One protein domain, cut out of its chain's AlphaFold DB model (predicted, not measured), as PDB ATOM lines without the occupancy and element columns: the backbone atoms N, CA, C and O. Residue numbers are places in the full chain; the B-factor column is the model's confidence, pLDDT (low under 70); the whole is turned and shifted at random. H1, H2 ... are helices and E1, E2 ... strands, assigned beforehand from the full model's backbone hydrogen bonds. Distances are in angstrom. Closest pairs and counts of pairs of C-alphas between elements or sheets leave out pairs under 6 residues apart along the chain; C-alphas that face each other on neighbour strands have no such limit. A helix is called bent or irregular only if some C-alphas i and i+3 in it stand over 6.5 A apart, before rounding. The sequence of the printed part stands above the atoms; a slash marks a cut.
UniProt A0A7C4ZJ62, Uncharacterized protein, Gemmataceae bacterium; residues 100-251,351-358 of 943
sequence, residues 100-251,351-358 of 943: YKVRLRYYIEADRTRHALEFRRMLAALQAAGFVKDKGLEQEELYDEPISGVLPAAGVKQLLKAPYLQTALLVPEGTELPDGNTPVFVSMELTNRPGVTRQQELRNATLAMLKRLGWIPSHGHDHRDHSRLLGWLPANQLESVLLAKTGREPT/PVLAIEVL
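This is residues 100 to 251 and 351 to 358 of the 943 residues of an uncharacterized protein of Gemmataceae bacterium (UniProt A0A7C4ZJ62). One strongly twisted sheet of six strands runs through the domain, made of two three-strand halves set side by side, E2 E1 E3 and E6 E4 E5, with a helix towards each end, H1 at the E2 end and H3 at the E5 end. The short helix H4 packs on the sheet at E3, E6 and E4, where the halves join, and the four-residue H2 lies near H1. The 160 printed residues hold four named helices and six strands, in the order E1 H1 E2 H2 E3 E4 H3 E5 H4 E6; the sheet, order E2 E1 E3 E6 E4 E5, is mixed, and the class is mixed, helices and strands. The whole is compact, with a radius of gyration of the C-alphas of 15.8 A and spans of 45 by 37 by 32 A.

E1, residues 100 to 106, is the antiparallel neighbour of edge strand E2, residues 147 to 152, with N 102 and O 149 2.8 A apart. H1, residues 112 to 128, only grazes the sheet. H2, residues 156 to 159, also only grazes it; H1 and H2 are close but not clearly touching, closest at the C-alphas of Leu 126 and Leu 159, 6.2 A. E3, residues 165 to 172, is antiparallel to E1, with N 103 and O 169 2.9 A apart. E2, H2 and E3 form a split strand-helix-strand unit, two strands running the same way with E1 between them, and its crossover is right-handed. E3 is parallel to E6, residues 352 to 357, with N 170 and O 355 2.8 A apart. E4, residues 183 to 190, is antiparallel to E6, with N 187 and O 356 2.8 A apart, and to edge strand E5, residues 228 to 234, with N 186 and O 231 2.8 A apart. H3, residues 196 to 211, only grazes the sheet and is near E5. H4, residues 235 to 242, is on the sheet; its closest C-alpha pair with E3 is Leu 242 and Thr 167, 5.9 A. O i to N i+4 pairs within hydrogen-bond range number 12 of 13 in H1, 10 of 12 in H3 and 2 of 4 in H4; H2 is too short for such a pair.

E1 begins at C-alpha 100 (395.741, 254.815, 174.645). H1 is 24.3 A long, H3 23.0 A, E4 20.2 A and E3 19.3 A. H3 and H4 are only just irregular: C-alphas 197 and 200 are 7.0 A apart, 236 and 239 6.6 A. E6 ends at C-alpha 357 (392.366, 246.015, 175.975).

The C-alphas farthest apart, of Thr 113 and Gly 220, are 48.6 A apart. Residues 252 to 350 are not printed; C-alphas 251 and 351 are 17.3 A apart across the cut. The links H1 to E2 and H3 to E5 are long. Residues 144 and 245 to 251 have pLDDT under 70.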
ATOM      1  N   TYR A 100     396.256 255.907 175.453       97.69
ATOM      2  CA  TYR A 100     395.741 254.815 174.645       97.69
ATOM      3  C   TYR A 100     395.927 255.145 173.167       97.69
ATOM      4  O   TYR A 100     395.661 256.271 172.746       97.69
ATOM      5  N   LYS A 101     396.285 254.141 172.371       97.38
ATOM      6  CA  LYS A 101     396.012 254.114 170.938       97.38
ATOM      7  C   LYS A 101     394.542 253.759 170.746       97.38
ATOM      8  O   LYS A 101     394.062 252.750 171.262       97.38
ATOM      9  N   VAL A 102     393.810 254.610 170.042       96.94
ATOM     10  CA  VAL A 102     392.355 254.544 169.950       96.94
ATOM     11  C   VAL A 102     391.908 254.421 168.503       96.94
ATOM     12  O   VAL A 102     392.385 255.156 167.642       96.94
ATOM     13  N   ARG A 103     390.946 253.529 168.248       96.69
ATOM     14  CA  ARG A 103     390.180 253.473 166.995       96.69
ATOM     15  C   ARG A 103     388.709 253.727 167.290       96.69
ATOM     16  O   ARG A 103     388.123 253.054 168.134       96.69
ATOM     17  N   LEU A 104     388.112 254.708 166.624       95.62
ATOM     18  CA  LEU A 104     386.744 255.153 166.874       95.62
ATOM     19  C   LEU A 104     385.875 254.872 165.661       95.62
ATOM     20  O   LEU A 104     386.154 255.354 164.566       95.62
ATOM     21  N   ARG A 105     384.768 254.173 165.883       94.25
ATOM     22  CA  ARG A 105     383.660 254.138 164.939       94.25
ATOM     23  C   ARG A 105     382.640 255.196 165.326       94.25
ATOM     24  O   ARG A 105     382.202 255.252 166.478       94.25
ATOM     25  N   TYR A 106     382.233 255.996 164.355       93.06
ATOM     26  CA  TYR A 106     381.227 257.035 164.525       93.06
ATOM     27  C   TYR A 106     380.081 256.856 163.534       93.06
ATOM     28  O   TYR A 106     380.156 256.049 162.610       93.06
ATOM     29  N   TYR A 107     379.000 257.597 163.755       89.56
ATOM     30  CA  TYR A 107     377.894 257.684 162.813       89.56
ATOM     31  C   TYR A 107     377.314 259.088 162.807       89.56
ATOM     32  O   TYR A 107     376.999 259.650 163.858       89.56
ATOM     33  N   ILE A 108     377.180 259.643 161.608       89.44
ATOM     34  CA  ILE A 108     376.632 260.971 161.368       89.44
ATOM     35  C   ILE A 108     375.505 260.811 160.354       89.44
ATOM     36  O   ILE A 108     375.728 260.559 159.174       89.44
ATOM     37  N   GLU A 109     374.270 260.973 160.815       88.19
ATOM     38  CA  GLU A 109     373.095 260.930 159.945       88.19
ATOM     39  C   GLU A 109     372.883 262.300 159.289       88.19
ATOM     40  O   GLU A 109     372.115 263.135 159.770       88.19
ATOM     41  N   ALA A 110     373.626 262.567 158.214       88.06
ATOM     42  CA  ALA A 110     373.551 263.822 157.476       88.06
ATOM     43  C   ALA A 110     373.858 263.628 155.981       88.06
ATOM     44  O   ALA A 110     374.591 262.718 155.601       88.06
ATOM     45  N   ASP A 111     373.320 264.504 155.124       90.19
ATOM     46  CA  ASP A 111     373.747 264.596 153.721       90.19
ATOM     47  C   ASP A 111     375.227 265.001 153.609       90.19
ATOM     48  O   ASP A 111     375.807 265.491 154.571       90.19
ATOM     49  N   ARG A 112     375.850 264.850 152.433       84.50
ATOM     50  CA  ARG A 112     377.294 265.107 152.246       84.50
ATOM     51  C   ARG A 112     377.757 266.488 152.732       84.50
ATOM     52  O   ARG A 112     378.838 266.595 153.307       84.50
ATOM     53  N   THR A 113     376.961 267.536 152.522       85.50
ATOM     54  CA  THR A 113     377.333 268.910 152.892       85.50
ATOM     55  C   THR A 113     377.279 269.097 154.406       85.50
ATOM     56  O   THR A 113     378.193 269.661 155.009       85.50
ATOM     57  N   ARG A 114     376.218 268.593 155.044       90.88
ATOM     58  CA  ARG A 114     376.045 268.655 156.496       90.88
ATOM     59  C   ARG A 114     376.935 267.645 157.228       90.88
ATOM     60  O   ARG A 114     377.361 267.929 158.343       90.88
ATOM     61  N   HIS A 115     377.284 266.532 156.588       88.88
ATOM     62  CA  HIS A 115     378.183 265.508 157.109       88.88
ATOM     63  C   HIS A 115     379.559 266.093 157.415       88.88
ATOM     64  O   HIS A 115     380.032 265.952 158.536       88.88
ATOM     65  N   ALA A 116     380.154 266.849 156.486       89.88
ATOM     66  CA  ALA A 116     381.443 267.504 156.716       89.88
ATOM     67  C   ALA A 116     381.407 268.474 157.916       89.88
ATOM     68  O   ALA A 116     382.356 268.548 158.700       89.88
ATOM     69  N   LEU A 117     380.298 269.202 158.105       92.19
ATOM     70  CA  LEU A 117     380.126 270.102 159.250       92.19
ATOM     71  C   LEU A 117     380.003 269.333 160.575       92.19
ATOM     72  O   LEU A 117     380.673 269.678 161.549       92.19
ATOM     73  N   GLU A 118     379.156 268.305 160.620       93.19
ATOM     74  CA  GLU A 118     378.976 267.461 161.806       93.19
ATOM     75  C   GLU A 118     380.247 266.660 162.128       93.19
ATOM     76  O   GLU A 118     380.605 266.518 163.294       93.19
ATOM     77  N   PHE A 119     381.004 266.243 161.113       93.56
ATOM     78  CA  PHE A 119     382.295 265.582 161.274       93.56
ATOM     79  C   PHE A 119     383.324 266.510 161.928       93.56
ATOM     80  O   PHE A 119     384.008 266.116 162.872       93.56
ATOM     81  N   ARG A 120     383.386 267.784 161.517       93.62
ATOM     82  CA  ARG A 120     384.239 268.787 162.179       93.62
ATOM     83  C   ARG A 120     383.810 269.054 163.621       93.62
ATOM     84  O   ARG A 120     384.672 269.200 164.484       93.62
ATOM     85  N   ARG A 121     382.502 269.091 163.903       94.69
ATOM     86  CA  ARG A 121     381.977 269.221 165.278       94.69
ATOM     87  C   ARG A 121     382.355 268.026 166.142       94.69
ATOM     88  O   ARG A 121     382.801 268.213 167.272       94.69
ATOM     89  N   MET A 122     382.221 266.819 165.599       94.94
ATOM     90  CA  MET A 122     382.678 265.596 166.243       94.94
ATOM     91  C   MET A 122     384.177 265.672 166.535       94.94
ATOM     92  O   MET A 122     384.564 265.496 167.685       94.94
ATOM     93  N   LEU A 123     385.016 265.991 165.544       95.31
ATOM     94  CA  LEU A 123     386.463 266.111 165.741       95.31
ATOM     95  C   LEU A 123     386.825 267.153 166.802       95.31
ATOM     96  O   LEU A 123     387.667 266.866 167.647       95.31
ATOM     97  N   ALA A 124     386.166 268.313 166.822       94.88
ATOM     98  CA  ALA A 124     386.382 269.320 167.859       94.88
ATOM     99  C   ALA A 124     386.019 268.787 169.260       94.88
ATOM    100  O   ALA A 124     386.753 269.017 170.221       94.88
ATOM    101  N   ALA A 125     384.923 268.028 169.381       93.62
ATOM    102  CA  ALA A 125     384.537 267.385 170.637       93.62
ATOM    103  C   ALA A 125     385.539 266.297 171.071       93.62
ATOM    104  O   ALA A 125     385.852 266.191 172.257       93.62
ATOM    105  N   LEU A 126     386.077 265.522 170.123       95.25
ATOM    106  CA  LEU A 126     387.119 264.524 170.377       95.25
ATOM    107  C   LEU A 126     388.436 265.190 170.808       95.25
ATOM    108  O   LEU A 126     389.036 264.785 171.802       95.25
ATOM    109  N   GLN A 127     388.858 266.254 170.125       95.69
ATOM    110  CA  GLN A 127     390.047 267.037 170.473       95.69
ATOM    111  C   GLN A 127     389.919 267.693 171.852       95.69
ATOM    112  O   GLN A 127     390.889 267.722 172.605       95.69
ATOM    113  N   ALA A 128     388.720 268.146 172.234       95.19
ATOM    114  CA  ALA A 128     388.453 268.651 173.582       95.19
ATOM    115  C   ALA A 128     388.611 267.572 174.671       95.19
ATOM    116  O   ALA A 128     388.906 267.896 175.820       95.19
ATOM    117  N   ALA A 129     388.457 266.290 174.322       95.12
ATOM    118  CA  ALA A 129     388.792 265.161 175.190       95.12
ATOM    119  C   ALA A 129     390.294 264.800 175.165       95.12
ATOM    120  O   ALA A 129     390.711 263.888 175.873       95.12
ATOM    121  N   GLY A 130     391.112 265.501 174.374       96.31
ATOM    122  CA  GLY A 130     392.541 265.236 174.196       96.31
ATOM    123  C   GLY A 130     392.868 264.235 173.086       96.31
ATOM    124  O   GLY A 130     393.989 263.739 173.050       96.31
ATOM    125  N   PHE A 131     391.918 263.904 172.204       97.50
ATOM    126  CA  PHE A 131     392.170 263.004 171.075       97.50
ATOM    127  C   PHE A 131     393.059 263.678 170.024       97.50
ATOM    128  O   PHE A 131     392.707 264.734 169.488       97.50
ATOM    129  N   VAL A 132     394.176 263.039 169.688       97.12
ATOM    130  CA  VAL A 132     395.076 263.454 168.608       97.12
ATOM    131  C   VAL A 132     394.965 262.429 167.487       97.12
ATOM    132  O   VAL A 132     395.419 261.299 167.627       97.12
ATOM    133  N   LYS A 133     394.312 262.820 166.390       95.44
ATOM    134  CA  LYS A 133     394.061 261.958 165.229       95.44
ATOM    135  C   LYS A 133     395.367 261.627 164.494       95.44
ATOM    136  O   LYS A 133     396.192 262.518 164.288       95.44
ATOM    137  N   ASP A 134     395.503 260.384 164.043       94.88
ATOM    138  CA  ASP A 134     396.573 259.961 163.138       94.88
ATOM    139  C   ASP A 134     396.450 260.665 161.774       94.88
ATOM    140  O   ASP A 134     395.392 261.182 161.395       94.88
ATOM    141  N   LYS A 135     397.542 260.689 161.004       92.50
ATOM    142  CA  LYS A 135     397.530 261.253 159.649       92.50
ATOM    143  C   LYS A 135     396.666 260.374 158.735       92.50
ATOM    144  O   LYS A 135     397.124 259.345 158.251       92.50
ATOM    145  N   GLY A 136     395.416 260.784 158.544       82.56
ATOM    146  CA  GLY A 136     394.436 260.104 157.700       82.56
ATOM    147  C   GLY A 136     394.592 260.375 156.201       82.56
ATOM    148  O   GLY A 136     395.481 261.117 155.774       82.56
ATOM    149  N   LEU A 137     393.708 259.771 155.404       81.69
ATOM    150  CA  LEU A 137     393.626 259.977 153.954       81.69
ATOM    151  C   LEU A 137     393.037 261.359 153.619       81.69
ATOM    152  O   LEU A 137     392.255 261.928 154.386       81.69
ATOM    153  N   GLU A 138     393.386 261.907 152.450       78.50
ATOM    154  CA  GLU A 138     392.708 263.103 151.938       78.50
ATOM    155  C   GLU A 138     391.210 262.800 151.757       78.50
ATOM    156  O   GLU A 138     390.845 261.797 151.151       78.50
ATOM    157  N   GLN A 139     390.342 263.671 152.288       82.25
ATOM    158  CA  GLN A 139     388.874 263.535 152.257       82.25
ATOM    159  C   GLN A 139     388.268 262.392 153.099       82.25
ATOM    160  O   GLN A 139     387.139 261.980 152.845       82.25
ATOM    161  N   GLU A 140     388.941 261.931 154.159       80.88
ATOM    162  CA  GLU A 140     388.383 260.948 155.117       80.88
ATOM    163  C   GLU A 140     387.017 261.366 155.710       80.88
ATOM    164  O   GLU A 140     386.212 260.523 156.080       80.88
ATOM    165  N   GLU A 141     386.697 262.666 155.715       79.06
ATOM    166  CA  GLU A 141     385.382 263.218 156.092       79.06
ATOM    167  C   GLU A 141     384.205 262.770 155.199       79.06
ATOM    168  O   GLU A 141     383.051 263.062 155.521       79.06
ATOM    169  N   LEU A 142     384.480 262.081 154.083       76.44
ATOM    170  CA  LEU A 142     383.487 261.559 153.139       76.44
ATOM    171  C   LEU A 142     383.257 260.043 153.246       76.44
ATOM    172  O   LEU A 142     382.334 259.544 152.598       76.44
ATOM    173  N   TYR A 143     384.064 259.321 154.026       77.00
ATOM    174  CA  TYR A 143     383.993 257.864 154.146       77.00
ATOM    175  C   TYR A 143     383.556 257.460 155.563       77.00
ATOM    176  O   TYR A 143     384.010 258.033 156.550       77.00
ATOM    177  N   ASP A 144     382.675 256.460 155.671       69.88
ATOM    178  CA  ASP A 144     382.249 255.870 156.952       69.88
ATOM    179  C   ASP A 144     383.321 254.897 157.482       69.88
ATOM    180  O   ASP A 144     383.082 253.699 157.664       69.88
ATOM    181  N   GLU A 145     384.538 255.400 157.688       79.12
ATOM    182  CA  GLU A 145     385.679 254.619 158.163       79.12
ATOM    183  C   GLU A 145     385.992 254.896 159.640       79.12
ATOM    184  O   GLU A 145     385.725 255.983 160.158       79.12
ATOM    185  N   PRO A 146     386.548 253.913 160.371       90.81
ATOM    186  CA  PRO A 146     387.007 254.147 161.731       90.81
ATOM    187  C   PRO A 146     388.215 255.095 161.741       90.81
ATOM    188  O   PRO A 146     389.234 254.808 161.116       90.81
ATOM    189  N   ILE A 147     388.148 256.173 162.526       94.38
ATOM    190  CA  ILE A 147     389.285 257.088 162.722       94.38
ATOM    191  C   ILE A 147     390.241 256.537 163.781       94.38
ATOM    192  O   ILE A 147     389.802 255.996 164.797       94.38
ATOM    193  N   SER A 148     391.546 256.700 163.567       95.62
ATOM    194  CA  SER A 148     392.594 256.275 164.511       95.62
ATOM    195  C   SER A 148     393.327 257.479 165.112       95.62
ATOM    196  O   SER A 148     393.352 258.557 164.510       95.62
ATOM    197  N   GLY A 149     393.872 257.331 166.318       96.38
ATOM    198  CA  GLY A 149     394.657 258.365 166.993       96.38
ATOM    199  C   GLY A 149     395.121 257.952 168.387       96.38
ATOM    200  O   GLY A 149     394.981 256.794 168.784       96.38
ATOM    201  N   VAL A 150     395.630 258.909 169.160       97.69
ATOM    202  CA  VAL A 150     396.006 258.727 170.572       97.69
ATOM    203  C   VAL A 150     395.108 259.537 171.502       97.69
ATOM    204  O   VAL A 150     394.607 260.603 171.139       97.69
ATOM    205  N   LEU A 151     394.875 259.024 172.709       97.50
ATOM    206  CA  LEU A 151     394.013 259.646 173.712       97.50
ATOM    207  C   LEU A 151     394.611 259.487 175.120       97.50
ATOM    208  O   LEU A 151     394.874 258.358 175.537       97.50
ATOM    209  N   PRO A 152     394.759 260.565 175.908       97.12
ATOM    210  CA  PRO A 152     395.156 260.449 177.307       97.12
ATOM    211  C   PRO A 152     394.059 259.756 178.126       97.12
ATOM    212  O   PRO A 152     392.866 259.977 177.907       97.12
ATOM    213  N   ALA A 153     394.426 258.975 179.143       94.62
ATOM    214  CA  ALA A 153     393.442 258.228 179.937       94.62
ATOM    215  C   ALA A 153     392.401 259.096 180.665       94.62
ATOM    216  O   ALA A 153     391.278 258.649 180.922       94.62
ATOM    217  N   ALA A 154     392.747 260.349 180.980       94.88
ATOM    218  CA  ALA A 154     391.809 261.329 181.525       94.88
ATOM    219  C   ALA A 154     390.683 261.685 180.529       94.88
ATOM    220  O   ALA A 154     389.558 261.964 180.945       94.88
ATOM    221  N   GLY A 155     390.972 261.607 179.227       95.50
ATOM    222  CA  GLY A 155     390.067 261.917 178.123       95.50
ATOM    223  C   GLY A 155     388.993 260.868 177.850       95.50
ATOM    224  O   GLY A 155     387.923 261.205 177.346       95.50
ATOM    225  N   VAL A 156     389.218 259.606 178.238       95.06
ATOM    226  CA  VAL A 156     388.319 258.473 177.929       95.06
ATOM    227  C   VAL A 156     386.882 258.740 178.385       95.06
ATOM    228  O   VAL A 156     385.943 258.578 177.614       95.06
ATOM    229  N   LYS A 157     386.674 259.233 179.613       93.56
ATOM    230  CA  LYS A 157     385.315 259.520 180.112       93.56
ATOM    231  C   LYS A 157     384.596 260.608 179.314       93.56
ATOM    232  O   LYS A 157     383.372 260.589 179.243       93.56
ATOM    233  N   GLN A 158     385.335 261.581 178.782       94.62
ATOM    234  CA  GLN A 158     384.766 262.650 177.968       94.62
ATOM    235  C   GLN A 158     384.466 262.145 176.552       94.62
ATOM    236  O   GLN A 158     383.408 262.461 176.013       94.62
ATOM    237  N   LEU A 159     385.342 261.296 176.002       94.25
ATOM    238  CA  LEU A 159     385.141 260.603 174.731       94.25
ATOM    239  C   LEU A 159     383.831 259.799 174.723       94.25
ATOM    240  O   LEU A 159     383.031 259.954 173.806       94.25
ATOM    241  N   LEU A 160     383.573 258.990 175.756       93.31
ATOM    242  CA  LEU A 160     382.377 258.131 175.816       93.31
ATOM    243  C   LEU A 160     381.054 258.910 175.934       93.31
ATOM    244  O   LEU A 160     379.984 258.348 175.717       93.31
ATOM    245  N   LYS A 161     381.112 260.210 176.247       93.00
ATOM    246  CA  LYS A 161     379.947 261.108 176.247       93.00
ATOM    247  C   LYS A 161     379.671 261.733 174.877       93.00
ATOM    248  O   LYS A 161     378.659 262.417 174.730       93.00
ATOM    249  N   ALA A 162     380.556 261.555 173.894       92.00
ATOM    250  CA  ALA A 162     380.393 262.153 172.577       92.00
ATOM    251  C   ALA A 162     379.186 261.528 171.846       92.00
ATOM    252  O   ALA A 162     379.125 260.308 171.698       92.00
ATOM    253  N   PRO A 163     378.229 262.334 171.350       88.81
ATOM    254  CA  PRO A 163     376.974 261.813 170.796       88.81
ATOM    255  C   PRO A 163     377.159 261.027 169.489       88.81
ATOM    256  O   PRO A 163     376.352 260.148 169.191       88.81
ATOM    257  N   TYR A 164     378.223 261.325 168.736       90.12
ATOM    258  CA  TYR A 164     378.544 260.698 167.449       90.12
ATOM    259  C   TYR A 164     379.263 259.350 167.587       90.12
ATOM    260  O   TYR A 164     379.360 258.606 166.611       90.12
ATOM    261  N   LEU A 165     379.794 259.040 168.776       91.81
ATOM    262  CA  LEU A 165     380.548 257.815 169.007       91.81
ATOM    263  C   LEU A 165     379.604 256.608 169.008       91.81
ATOM    264  O   LEU A 165     378.613 256.583 169.740       91.81
ATOM    265  N   GLN A 166     379.936 255.597 168.206       92.25
ATOM    266  CA  GLN A 166     379.275 254.296 168.255       92.25
ATOM    267  C   GLN A 166     380.060 253.321 169.131       92.25
ATOM    268  O   GLN A 166     379.505 252.788 170.086       92.25
ATOM    269  N   THR A 167     381.343 253.122 168.820       95.44
ATOM    270  CA  THR A 167     382.225 252.194 169.540       95.44
ATOM    271  C   THR A 167     383.655 252.724 169.524       95.44
ATOM    272  O   THR A 167     384.129 253.192 168.488       95.44
ATOM    273  N   ALA A 168     384.359 252.636 170.652       96.62
ATOM    274  CA  ALA A 168     385.783 252.944 170.762       96.62
ATOM    275  C   ALA A 168     386.590 251.688 171.116       96.62
ATOM    276  O   ALA A 168     386.289 251.035 172.109       96.62
ATOM    277  N   LEU A 169     387.640 251.375 170.357       97.56
ATOM    278  CA  LEU A 169     388.663 250.399 170.737       97.56
ATOM    279  C   LEU A 169     389.844 251.149 171.362       97.56
ATOM    280  O   LEU A 169     390.455 251.981 170.697       97.56
ATOM    281  N   LEU A 170     390.139 250.873 172.630       97.62
ATOM    282  CA  LEU A 170     391.186 251.501 173.432       97.62
ATOM    283  C   LEU A 170     392.290 250.471 173.703       97.62
ATOM    284  O   LEU A 170     392.078 249.518 174.451       97.62
ATOM    285  N   VAL A 171     393.471 250.670 173.124       97.44
ATOM    286  CA  VAL A 171     394.656 249.829 173.346       97.44
ATOM    287  C   VAL A 171     395.685 250.653 174.118       97.44
ATOM    288  O   VAL A 171     396.026 251.737 173.651       97.44
ATOM    289  N   PRO A 172     396.168 250.221 175.295       96.56
ATOM    290  CA  PRO A 172     397.193 250.958 176.030       96.56
ATOM    291  C   PRO A 172     398.418 251.231 175.153       96.56
ATOM    292  O   PRO A 172     398.876 250.350 174.423       96.56
ATOM    293  N   GLU A 173     398.944 252.455 175.201       94.69
ATOM    294  CA  GLU A 173     400.140 252.802 174.432       94.69
ATOM    295  C   GLU A 173     401.314 251.878 174.815       94.69
ATOM    296  O   GLU A 173     401.550 251.615 175.994       94.69
ATOM    297  N   GLY A 174     402.016 251.344 173.810       92.12
ATOM    298  CA  GLY A 174     403.099 250.369 173.990       92.12
ATOM    299  C   GLY A 174     402.658 248.904 174.104       92.12
ATOM    300  O   GLY A 174     403.516 248.030 174.155       92.12
ATOM    301  N   THR A 175     401.352 248.606 174.115       93.62
ATOM    302  CA  THR A 175     400.858 247.220 174.051       93.62
ATOM    303  C   THR A 175     400.740 246.768 172.597       93.62
ATOM    304  O   THR A 175     399.925 247.301 171.841       93.62
ATOM    305  N   GLU A 176     401.535 245.774 172.206       93.62
ATOM    306  CA  GLU A 176     401.388 245.098 170.917       93.62
ATOM    307  C   GLU A 176     400.262 244.063 171.012       93.62
ATOM    308  O   GLU A 176     400.249 243.214 171.905       93.62
ATOM    309  N   LEU A 177     399.274 244.161 170.118       94.38
ATOM    310  CA  LEU A 177     398.228 243.147 170.028       94.38
ATOM    311  C   LEU A 177     398.815 241.903 169.353       94.38
ATOM    312  O   LEU A 177     399.446 242.045 168.306       94.38
ATOM    313  N   PRO A 178     398.603 240.701 169.911       94.00
ATOM    314  CA  PRO A 178     399.083 239.484 169.286       94.00
ATOM    315  C   PRO A 178     398.352 239.241 167.962       94.00
ATOM    316  O   PRO A 178     397.169 239.558 167.817       94.00
ATOM    317  N   ASP A 179     399.046 238.630 167.006       89.69
ATOM    318  CA  ASP A 179     398.452 238.268 165.725       89.69
ATOM    319  C   ASP A 179     397.486 237.075 165.846       89.69
ATOM    320  O   ASP A 179     397.592 236.201 166.716       89.69
ATOM    321  N   GLY A 180     396.543 237.009 164.903       90.62
ATOM    322  CA  GLY A 180     395.679 235.849 164.701       90.62
ATOM    323  C   GLY A 180     394.628 235.643 165.794       90.62
ATOM    324  O   GLY A 180     393.942 236.574 166.209       90.62
ATOM    325  N   ASN A 181     394.445 234.381 166.197       92.12
ATOM    326  CA  ASN A 181     393.366 233.952 167.093       92.12
ATOM    327  C   ASN A 181     393.766 233.971 168.579       92.12
ATOM    328  O   ASN A 181     393.040 233.433 169.413       92.12
ATOM    329  N   THR A 182     394.926 234.544 168.912       92.88
ATOM    330  CA  THR A 182     395.380 234.637 170.300       92.88
ATOM    331  C   THR A 182     394.412 235.537 171.073       92.88
ATOM    332  O   THR A 182     394.213 236.694 170.689       92.88
ATOM    333  N   PRO A 183     393.753 235.023 172.121       93.94
ATOM    334  CA  PRO A 183     392.826 235.813 172.917       93.94
ATOM    335  C   PRO A 183     393.549 236.915 173.691       93.94
ATOM    336  O   PRO A 183     394.617 236.700 174.255       93.94
ATOM    337  N   VAL A 184     392.922 238.085 173.753       95.12
ATOM    338  CA  VAL A 184     393.325 239.212 174.595       95.12
ATOM    339  C   VAL A 184     392.251 239.492 175.632       95.12
ATOM    340  O   VAL A 184     391.054 239.359 175.359       95.12
ATOM    341  N   PHE A 185     392.670 239.886 176.829       95.50
ATOM    342  CA  PHE A 185     391.751 240.241 177.901       95.50
ATOM    343  C   PHE A 185     391.202 241.652 177.683       95.50
ATOM    344  O   PHE A 185     391.961 242.607 177.512       95.50
ATOM    345  N   VAL A 186     389.879 241.802 177.673       96.38
ATOM    346  CA  VAL A 186     389.212 243.072 177.379       96.38
ATOM    347  C   VAL A 186     388.093 243.385 178.366       96.38
ATOM    348  O   VAL A 186     387.376 242.503 178.842       96.38
ATOM    349  N   SER A 187     387.915 244.675 178.649       96.31
ATOM    350  CA  SER A 187     386.754 245.224 179.353       96.31
ATOM    351  C   SER A 187     385.891 245.979 178.352       96.31
ATOM    352  O   SER A 187     386.332 246.976 177.787       96.31
ATOM    353  N   MET A 188     384.653 245.540 178.158       97.12
ATOM    354  CA  MET A 188     383.694 246.215 177.293       97.12
ATOM    355  C   MET A 188     382.682 247.008 178.116       97.12
ATOM    356  O   MET A 188     382.119 246.495 179.083       97.12
ATOM    357  N   GLU A 189     382.440 248.254 177.725       96.44
ATOM    358  CA  GLU A 189     381.368 249.087 178.270       96.44
ATOM    359  C   GLU A 189     380.184 249.046 177.307       96.44
ATOM    360  O   GLU A 189     380.329 249.335 176.116       96.44
ATOM    361  N   LEU A 190     379.021 248.649 177.814       95.44
ATOM    362  CA  LEU A 190     377.775 248.627 177.068       95.44
ATOM    363  C   LEU A 190     377.070 249.969 177.204       95.44
ATOM    364  O   LEU A 190     377.118 250.632 178.241       95.44
ATOM    365  N   THR A 191     376.371 250.364 176.149       92.62
ATOM    366  CA  THR A 191     375.535 251.562 176.192       92.62
ATOM    367  C   THR A 191     374.405 251.408 177.208       92.62
ATOM    368  O   THR A 191     373.800 250.347 177.316       92.62
ATOM    369  N   ASN A 192     374.102 252.483 177.935       90.94
ATOM    370  CA  ASN A 192     373.019 252.540 178.923       90.94
ATOM    371  C   ASN A 192     371.722 253.157 178.363       90.94
ATOM    372  O   ASN A 192     370.767 253.389 179.107       90.94
ATOM    373  N   ARG A 193     371.675 253.432 177.049       88.75
ATOM    374  CA  ARG A 193     370.522 254.041 176.361       88.75
ATOM    375  C   ARG A 193     369.196 253.283 176.548       88.75
ATOM    376  O   ARG A 193     368.180 253.965 176.657       88.75
ATOM    377  N   PRO A 194     369.151 251.934 176.603       85.38
ATOM    378  CA  PRO A 194     367.896 251.210 176.826       85.38
ATOM    379  C   PRO A 194     367.276 251.413 178.219       85.38
ATOM    380  O   PRO A 194     366.120 251.041 178.424       85.38
ATOM    381  N   GLY A 195     368.019 251.997 179.169       87.62
ATOM    382  CA  GLY A 195     367.621 252.113 180.569       87.62
ATOM    383  C   GLY A 195     367.826 250.816 181.356       87.62
ATOM    384  O   GLY A 195     367.998 249.739 180.789       87.62
ATOM    385  N   VAL A 196     367.786 250.916 182.689       81.56
ATOM    386  CA  VAL A 196     368.127 249.813 183.612       81.56
ATOM    387  C   VAL A 196     367.292 248.552 183.353       81.56
ATOM    388  O   VAL A 196     367.830 247.452 183.374       81.56
ATOM    389  N   THR A 197     366.001 248.697 183.035       79.88
ATOM    390  CA  THR A 197     365.082 247.561 182.836       79.88
ATOM    391  C   THR A 197     365.426 246.699 181.620       79.88
ATOM    392  O   THR A 197     365.220 245.494 181.660       79.88
ATOM    393  N   ARG A 198     365.958 247.297 180.545       88.75
ATOM    394  CA  ARG A 198     366.326 246.581 179.306       88.75
ATOM    395  C   ARG A 198     367.826 246.344 179.168       88.75
ATOM    396  O   ARG A 198     368.270 245.713 178.211       88.75
ATOM    397  N   GLN A 199     368.622 246.839 180.112       91.19
ATOM    398  CA  GLN A 199     370.073 246.687 180.078       91.19
ATOM    399  C   GLN A 199     370.491 245.210 180.123       91.19
ATOM    400  O   GLN A 199     371.446 244.811 179.460       91.19
ATOM    401  N   GLN A 200     369.739 244.388 180.853       89.12
ATOM    402  CA  GLN A 200     369.947 242.945 180.931       89.12
ATOM    403  C   GLN A 200     369.694 242.248 179.582       89.12
ATOM    404  O   GLN A 200     370.509 241.437 179.148       89.12
ATOM    405  N   GLU A 201     368.614 242.606 178.879       89.19
ATOM    406  CA  GLU A 201     368.310 242.095 177.534       89.19
ATOM    407  C   GLU A 201     369.430 242.455 176.545       89.19
ATOM    408  O   GLU A 201     369.932 241.587 175.829       89.19
ATOM    409  N   LEU A 202     369.888 243.717 176.570       91.19
ATOM    410  CA  LEU A 202     371.016 244.189 175.762       91.19
ATOM    411  C   LEU A 202     372.291 243.389 176.059       91.19
ATOM    412  O   LEU A 202     372.971 242.943 175.131       91.19
ATOM    413  N   ARG A 203     372.624 243.193 177.342       92.25
ATOM    414  CA  ARG A 203     373.781 242.394 177.776       92.25
ATOM    415  C   ARG A 203     373.697 240.974 177.226       92.25
ATOM    416  O   ARG A 203     374.668 240.507 176.635       92.25
ATOM    417  N   ASN A 204     372.554 240.310 177.379       90.44
ATOM    418  CA  ASN A 204     372.365 238.924 176.953       90.44
ATOM    419  C   ASN A 204     372.472 238.777 175.429       90.44
ATOM    420  O   ASN A 204     373.185 237.894 174.948       90.44
ATOM    421  N   ALA A 205     371.861 239.689 174.666       90.12
ATOM    422  CA  ALA A 205     372.002 239.737 173.210       90.12
ATOM    423  C   ALA A 205     373.466 239.964 172.786       90.12
ATOM    424  O   ALA A 205     373.981 239.289 171.890       90.12
ATOM    425  N   THR A 206     374.171 240.862 173.481       92.44
ATOM    426  CA  THR A 206     375.590 241.145 173.224       92.44
ATOM    427  C   THR A 206     376.469 239.933 173.526       92.44
ATOM    428  O   THR A 206     377.336 239.594 172.727       92.44
ATOM    429  N   LEU A 207     376.234 239.235 174.640       92.12
ATOM    430  CA  LEU A 207     376.961 238.014 174.993       92.12
ATOM    431  C   LEU A 207     376.726 236.893 173.975       92.12
ATOM    432  O   LEU A 207     377.680 236.216 173.596       92.12
ATOM    433  N   ALA A 208     375.496 236.719 173.486       89.31
ATOM    434  CA  ALA A 208     375.188 235.743 172.441       89.31
ATOM    435  C   ALA A 208     375.946 236.040 171.135       89.31
ATOM    436  O   ALA A 208     376.484 235.123 170.510       89.31
ATOM    437  N   MET A 209     376.044 237.319 170.755       91.31
ATOM    438  CA  MET A 209     376.857 237.767 169.621       91.31
ATOM    439  C   MET A 209     378.348 237.493 169.860       91.31
ATOM    440  O   MET A 209     379.001 236.877 169.020       91.31
ATOM    441  N   LEU A 210     378.884 237.919 171.005       93.75
ATOM    442  CA  LEU A 210     380.297 237.769 171.357       93.75
ATOM    443  C   LEU A 210     380.717 236.293 171.427       93.75
ATOM    444  O   LEU A 210     381.804 235.945 170.970       93.75
ATOM    445  N   LYS A 211     379.849 235.400 171.916       92.62
ATOM    446  CA  LYS A 211     380.109 233.952 171.975       92.62
ATOM    447  C   LYS A 211     380.433 233.362 170.598       92.62
ATOM    448  O   LYS A 211     381.315 232.515 170.494       92.62
ATOM    449  N   ARG A 212     379.787 233.845 169.528       92.31
ATOM    450  CA  ARG A 212     380.073 233.422 168.138       92.31
ATOM    451  C   ARG A 212     381.457 233.862 167.650       92.31
ATOM    452  O   ARG A 212     381.969 233.292 166.697       92.31
ATOM    453  N   LEU A 213     382.061 234.850 168.311       93.94
ATOM    454  CA  LEU A 213     383.397 235.375 168.021       93.94
ATOM    455  C   LEU A 213     384.486 234.765 168.909       93.94
ATOM    456  O   LEU A 213     385.599 235.276 168.941       93.94
ATOM    457  N   GLY A 214     384.177 233.700 169.653       93.56
ATOM    458  CA  GLY A 214     385.133 233.080 170.571       93.56
ATOM    459  C   GLY A 214     385.310 233.845 171.884       93.56
ATOM    460  O   GLY A 214     386.349 233.715 172.524       93.56
ATOM    461  N   TRP A 215     384.323 234.649 172.291       94.81
ATOM    462  CA  TRP A 215     384.319 235.279 173.610       94.81
ATOM    463  C   TRP A 215     384.309 234.252 174.738       94.81
ATOM    464  O   TRP A 215     383.450 233.366 174.778       94.81
ATOM    465  N   ILE A 216     385.208 234.447 175.697       93.31
ATOM    466  CA  ILE A 216     385.270 233.687 176.942       93.31
ATOM    467  C   ILE A 216     385.011 234.682 178.083       93.31
ATOM    468  O   ILE A 216     385.841 235.562 178.311       93.31
ATOM    469  N   PRO A 217     383.874 234.618 178.794       92.50
ATOM    470  CA  PRO A 217     383.588 235.561 179.871       92.50
ATOM    471  C   PRO A 217     384.542 235.372 181.060       92.50
ATOM    472  O   PRO A 217     384.870 234.251 181.443       92.50
ATOM    473  N   SER A 218     384.946 236.476 181.690       92.62
ATOM    474  CA  SER A 218     385.570 236.463 183.015       92.62
ATOM    475  C   SER A 218     384.506 236.165 184.064       92.62
ATOM    476  O   SER A 218     383.456 236.805 184.086       92.62
ATOM    477  N   HIS A 219     384.781 235.244 184.977       91.56
ATOM    478  CA  HIS A 219     383.858 234.901 186.061       91.56
ATOM    479  C   HIS A 219     383.943 235.927 187.204       91.56
ATOM    480  O   HIS A 219     385.003 236.513 187.415       91.56
ATOM    481  N   GLY A 220     382.837 236.161 187.922       86.56
ATOM    482  CA  GLY A 220     382.809 236.956 189.164       86.56
ATOM    483  C   GLY A 220     383.074 238.464 189.039       86.56
ATOM    484  O   GLY A 220     383.252 239.149 190.048       86.56
ATOM    485  N   HIS A 221     383.154 239.004 187.821       91.44
ATOM    486  CA  HIS A 221     383.426 240.427 187.625       91.44
ATOM    487  C   HIS A 221     382.201 241.296 187.942       91.44
ATOM    488  O   HIS A 221     381.060 240.886 187.739       91.44
ATOM    489  N   ASP A 222     382.435 242.536 188.376       90.25
ATOM    490  CA  ASP A 222     381.376 243.525 188.581       90.25
ATOM    491  C   ASP A 222     380.859 244.000 187.216       90.25
ATOM    492  O   ASP A 222     381.496 244.800 186.510       90.25
ATOM    493  N   HIS A 223     379.677 243.499 186.851       89.19
ATOM    494  CA  HIS A 223     378.979 243.829 185.612       89.19
ATOM    495  C   HIS A 223     378.336 245.230 185.629       89.19
ATOM    496  O   HIS A 223     377.793 245.653 184.608       89.19
ATOM    497  N   ARG A 224     378.349 245.951 186.766       88.94
ATOM    498  CA  ARG A 224     377.809 247.314 186.945       88.94
ATOM    499  C   ARG A 224     376.394 247.479 186.387       88.94
ATOM    500  O   ARG A 224     376.198 248.200 185.412       88.94
ATOM    501  N   ASP A 225     375.429 246.759 186.955       88.00
ATOM    502  CA  ASP A 225     374.040 246.740 186.460       88.00
ATOM    503  C   ASP A 225     373.951 246.410 184.956       88.00
ATOM    504  O   ASP A 225     373.303 247.109 184.180       88.00
ATOM    505  N   HIS A 226     374.661 245.360 184.525       91.19
ATOM    506  CA  HIS A 226     374.720 244.897 183.135       91.19
ATOM    507  C   HIS A 226     375.289 245.911 182.118       91.19
ATOM    508  O   HIS A 226     375.079 245.764 180.914       91.19
ATOM    509  N   SER A 227     376.017 246.939 182.566       93.75
ATOM    510  CA  SER A 227     376.676 247.923 181.689       93.75
ATOM    511  C   SER A 227     378.132 247.588 181.361       93.75
ATOM    512  O   SER A 227     378.754 248.275 180.554       93.75
ATOM    513  N   ARG A 228     378.699 246.535 181.955       94.62
ATOM    514  CA  ARG A 228     380.080 246.112 181.718       94.62
ATOM    515  C   ARG A 228     380.160 244.616 181.452       94.62
ATOM    516  O   ARG A 228     379.492 243.830 182.116       94.62
ATOM    517  N   LEU A 229     381.022 244.248 180.510       95.88
ATOM    518  CA  LEU A 229     381.460 242.878 180.263       95.88
ATOM    519  C   LEU A 229     382.978 242.807 180.440       95.88
ATOM    520  O   LEU A 229     383.698 243.702 180.004       95.88
ATOM    521  N   LEU A 230     383.473 241.742 181.056       95.56
ATOM    522  CA  LEU A 230     384.900 241.459 181.193       95.56
ATOM    523  C   LEU A 230     385.167 240.030 180.716       95.56
ATOM    524  O   LEU A 230     384.375 239.137 181.019       95.56
ATOM    525  N   GLY A 231     386.247 239.801 179.973       95.19
ATOM    526  CA  GLY A 231     386.556 238.483 179.413       95.19
ATOM    527  C   GLY A 231     387.641 238.520 178.347       95.19
ATOM    528  O   GLY A 231     388.294 239.542 178.149       95.19
ATOM    529  N   TRP A 232     387.837 237.398 177.670       95.06
ATOM    530  CA  TRP A 232     388.817 237.231 176.606       95.06
ATOM    531  C   TRP A 232     388.137 237.199 175.240       95.06
ATOM    532  O   TRP A 232     387.084 236.582 175.074       95.06
ATOM    533  N   LEU A 233     388.760 237.841 174.254       95.62
ATOM    534  CA  LEU A 233     388.330 237.822 172.858       95.62
ATOM    535  C   LEU A 233     389.551 237.607 171.952       95.62
ATOM    536  O   LEU A 233     390.570 238.252 172.196       95.62
ATOM    537  N   PRO A 234     389.482 236.767 170.905       95.94
ATOM    538  CA  PRO A 234     390.546 236.675 169.908       95.94
ATOM    539  C   PRO A 234     390.911 238.052 169.341       95.94
ATOM    540  O   PRO A 234     390.025 238.824 168.963       95.94
ATOM    541  N   ALA A 235     392.205 238.371 169.279       95.56
ATOM    542  CA  ALA A 235     392.679 239.694 168.867       95.56
ATOM    543  C   ALA A 235     392.168 240.099 167.472       95.56
ATOM    544  O   ALA A 235     391.719 241.232 167.277       95.56
ATOM    545  N   ASN A 236     392.125 239.157 166.523       94.75
ATOM    546  CA  ASN A 236     391.567 239.376 165.185       94.75
ATOM    547  C   ASN A 236     390.054 239.692 165.159       94.75
ATOM    548  O   ASN A 236     389.564 240.189 164.146       94.75
ATOM    549  N   GLN A 237     389.308 239.440 166.242       96.19
ATOM    550  CA  GLN A 237     387.876 239.743 166.339       96.19
ATOM    551  C   GLN A 237     387.575 241.117 166.948       96.19
ATOM    552  O   GLN A 237     386.431 241.569 166.865       96.19
ATOM    553  N   LEU A 238     388.565 241.829 167.502       95.69
ATOM    554  CA  LEU A 238     388.365 243.186 168.033       95.69
ATOM    555  C   LEU A 238     387.805 244.138 166.966       95.69
ATOM    556  O   LEU A 238     386.874 244.900 167.230       95.69
ATOM    557  N   GLU A 239     388.318 244.037 165.738       93.50
ATOM    558  CA  GLU A 239     387.831 244.806 164.588       93.50
ATOM    559  C   GLU A 239     386.412 244.405 164.171       93.50
ATOM    560  O   GLU A 239     385.609 245.259 163.791       93.50
ATOM    561  N   SER A 240     386.061 243.119 164.274       92.56
ATOM    562  CA  SER A 240     384.705 242.636 163.988       92.56
ATOM    563  C   SER A 240     383.679 243.264 164.934       92.56
ATOM    564  O   SER A 240     382.612 243.688 164.476       92.56
ATOM    565  N   VAL A 241     384.015 243.373 166.227       92.19
ATOM    566  CA  VAL A 241     383.168 244.027 167.240       92.19
ATOM    567  C   VAL A 241     383.117 245.539 167.010       92.19
ATOM    568  O   VAL A 241     382.022 246.098 166.979       92.19
ATOM    569  N   LEU A 242     384.260 246.193 166.761       92.56
ATOM    570  CA  LEU A 242     384.330 247.630 166.458       92.56
ATOM    571  C   LEU A 242     383.424 248.000 165.275       92.56
ATOM    572  O   LEU A 242     382.644 248.950 165.341       92.56
ATOM    573  N   LEU A 243     383.486 247.219 164.196       88.38
ATOM    574  CA  LEU A 243     382.737 247.462 162.964       88.38
ATOM    575  C   LEU A 243     381.301 246.908 163.004       88.38
ATOM    576  O   LEU A 243     380.545 247.116 162.054       88.38
ATOM    577  N   ALA A 244     380.897 246.246 164.096       79.06
ATOM    578  CA  ALA A 244     379.641 245.497 164.235       79.06
ATOM    579  C   ALA A 244     379.297 244.668 162.984       79.06
ATOM    580  O   ALA A 244     378.145 244.623 162.545       79.06
ATOM    581  N   LYS A 245     380.309 244.019 162.388       66.62
ATOM    582  CA  LYS A 245     380.163 243.206 161.163       66.62
ATOM    583  C   LYS A 245     379.300 241.955 161.372       66.62
ATOM    584  O   LYS A 245     378.979 241.263 160.419       66.62
ATOM    585  N   THR A 246     378.921 241.679 162.614       54.88
ATOM    586  CA  THR A 246     378.331 240.423 163.081       54.88
ATOM    587  C   THR A 246     376.813 240.470 163.243       54.88
ATOM    588  O   THR A 246     376.212 239.429 163.484       54.88
ATOM    589  N   GLY A 247     376.195 241.653 163.128       48.72
ATOM    590  CA  GLY A 247     374.757 241.861 163.364       48.72
ATOM    591  C   GLY A 247     373.994 242.525 162.217       48.72
ATOM    592  O   GLY A 247     372.822 242.838 162.376       48.72
ATOM    593  N   ARG A 248     374.636 242.769 161.068       45.22
ATOM    594  CA  ARG A 248     373.960 243.223 159.845       45.22
ATOM    595  C   ARG A 248     374.054 242.144 158.771       45.22
ATOM    596  O   ARG A 248     374.676 242.357 157.737       45.22
ATOM    597  N   GLU A 249     373.382 241.017 158.976       36.62
ATOM    598  CA  GLU A 249     372.539 240.617 157.852       36.62
ATOM    599  C   GLU A 249     371.423 241.668 157.795       36.62
ATOM    600  O   GLU A 249     370.876 242.031 158.838       36.62
ATOM    601  N   PRO A 250     371.171 242.295 156.640       35.44
ATOM    602  CA  PRO A 250     370.146 243.311 156.530       35.44
ATOM    603  C   PRO A 250     368.782 242.629 156.660       35.44
ATOM    604  O   PRO A 250     368.171 242.324 155.643       35.44
ATOM    605  N   THR A 251     368.277 242.437 157.881       41.12
ATOM    606  CA  THR A 251     366.837 242.252 158.058       41.12
ATOM    607  C   THR A 251     366.183 243.507 157.504       41.12
ATOM    608  O   THR A 251     366.468 244.658 157.865       41.12
ATOM    609  N   PRO A 351     375.587 248.043 170.641       87.50
ATOM    610  CA  PRO A 351     375.507 247.584 172.023       87.50
ATOM    611  C   PRO A 351     376.765 247.931 172.824       87.50
ATOM    612  O   PRO A 351     376.678 248.290 173.998       87.50
ATOM    613  N   VAL A 352     377.929 247.854 172.174       92.12
ATOM    614  CA  VAL A 352     379.247 248.074 172.773       92.12
ATOM    615  C   VAL A 352     379.700 249.506 172.500       92.12
ATOM    616  O   VAL A 352     379.940 249.878 171.353       92.12
ATOM    617  N   LEU A 353     379.839 250.297 173.562       94.12
ATOM    618  CA  LEU A 353     380.297 251.685 173.519       94.12
ATOM    619  C   LEU A 353     381.829 251.779 173.541       94.12
ATOM    620  O   LEU A 353     382.411 252.608 172.841       94.12
ATOM    621  N   ALA A 354     382.490 250.922 174.318       96.44
ATOM    622  CA  ALA A 354     383.946 250.885 174.422       96.44
ATOM    623  C   ALA A 354     384.467 249.456 174.585       96.44
ATOM    624  O   ALA A 354     383.817 248.636 175.226       96.44
ATOM    625  N   ILE A 355     385.655 249.188 174.049       97.38
ATOM    626  CA  ILE A 355     386.442 247.968 174.229       97.38
ATOM    627  C   ILE A 355     387.817 248.420 174.713       97.38
ATOM    628  O   ILE A 355     388.583 248.994 173.947       97.38
ATOM    629  N   GLU A 356     388.129 248.202 175.983       96.94
ATOM    630  CA  GLU A 356     389.458 248.452 176.539       96.94
ATOM    631  C   GLU A 356     390.253 247.148 176.536       96.94
ATOM    632  O   GLU A 356     389.821 246.175 177.153       96.94
ATOM    633  N   VAL A 357     391.409 247.122 175.872       96.56
ATOM    634  CA  VAL A 357     392.366 246.015 175.975       96.56
ATOM    635  C   VAL A 357     393.149 246.168 177.269       96.56
ATOM    636  O   VAL A 357     393.688 247.235 177.565       96.56
ATOM    637  N   LEU A 358     393.180 245.111 178.071       94.81
ATOM    638  CA  LEU A 358     393.841 245.107 179.365       94.81
ATOM    639  C   LEU A 358     395.173 244.366 179.223       94.81
ATOM    640  O   LEU A 358     395.170 243.235 178.739       94.81
TER     641      LEU A 358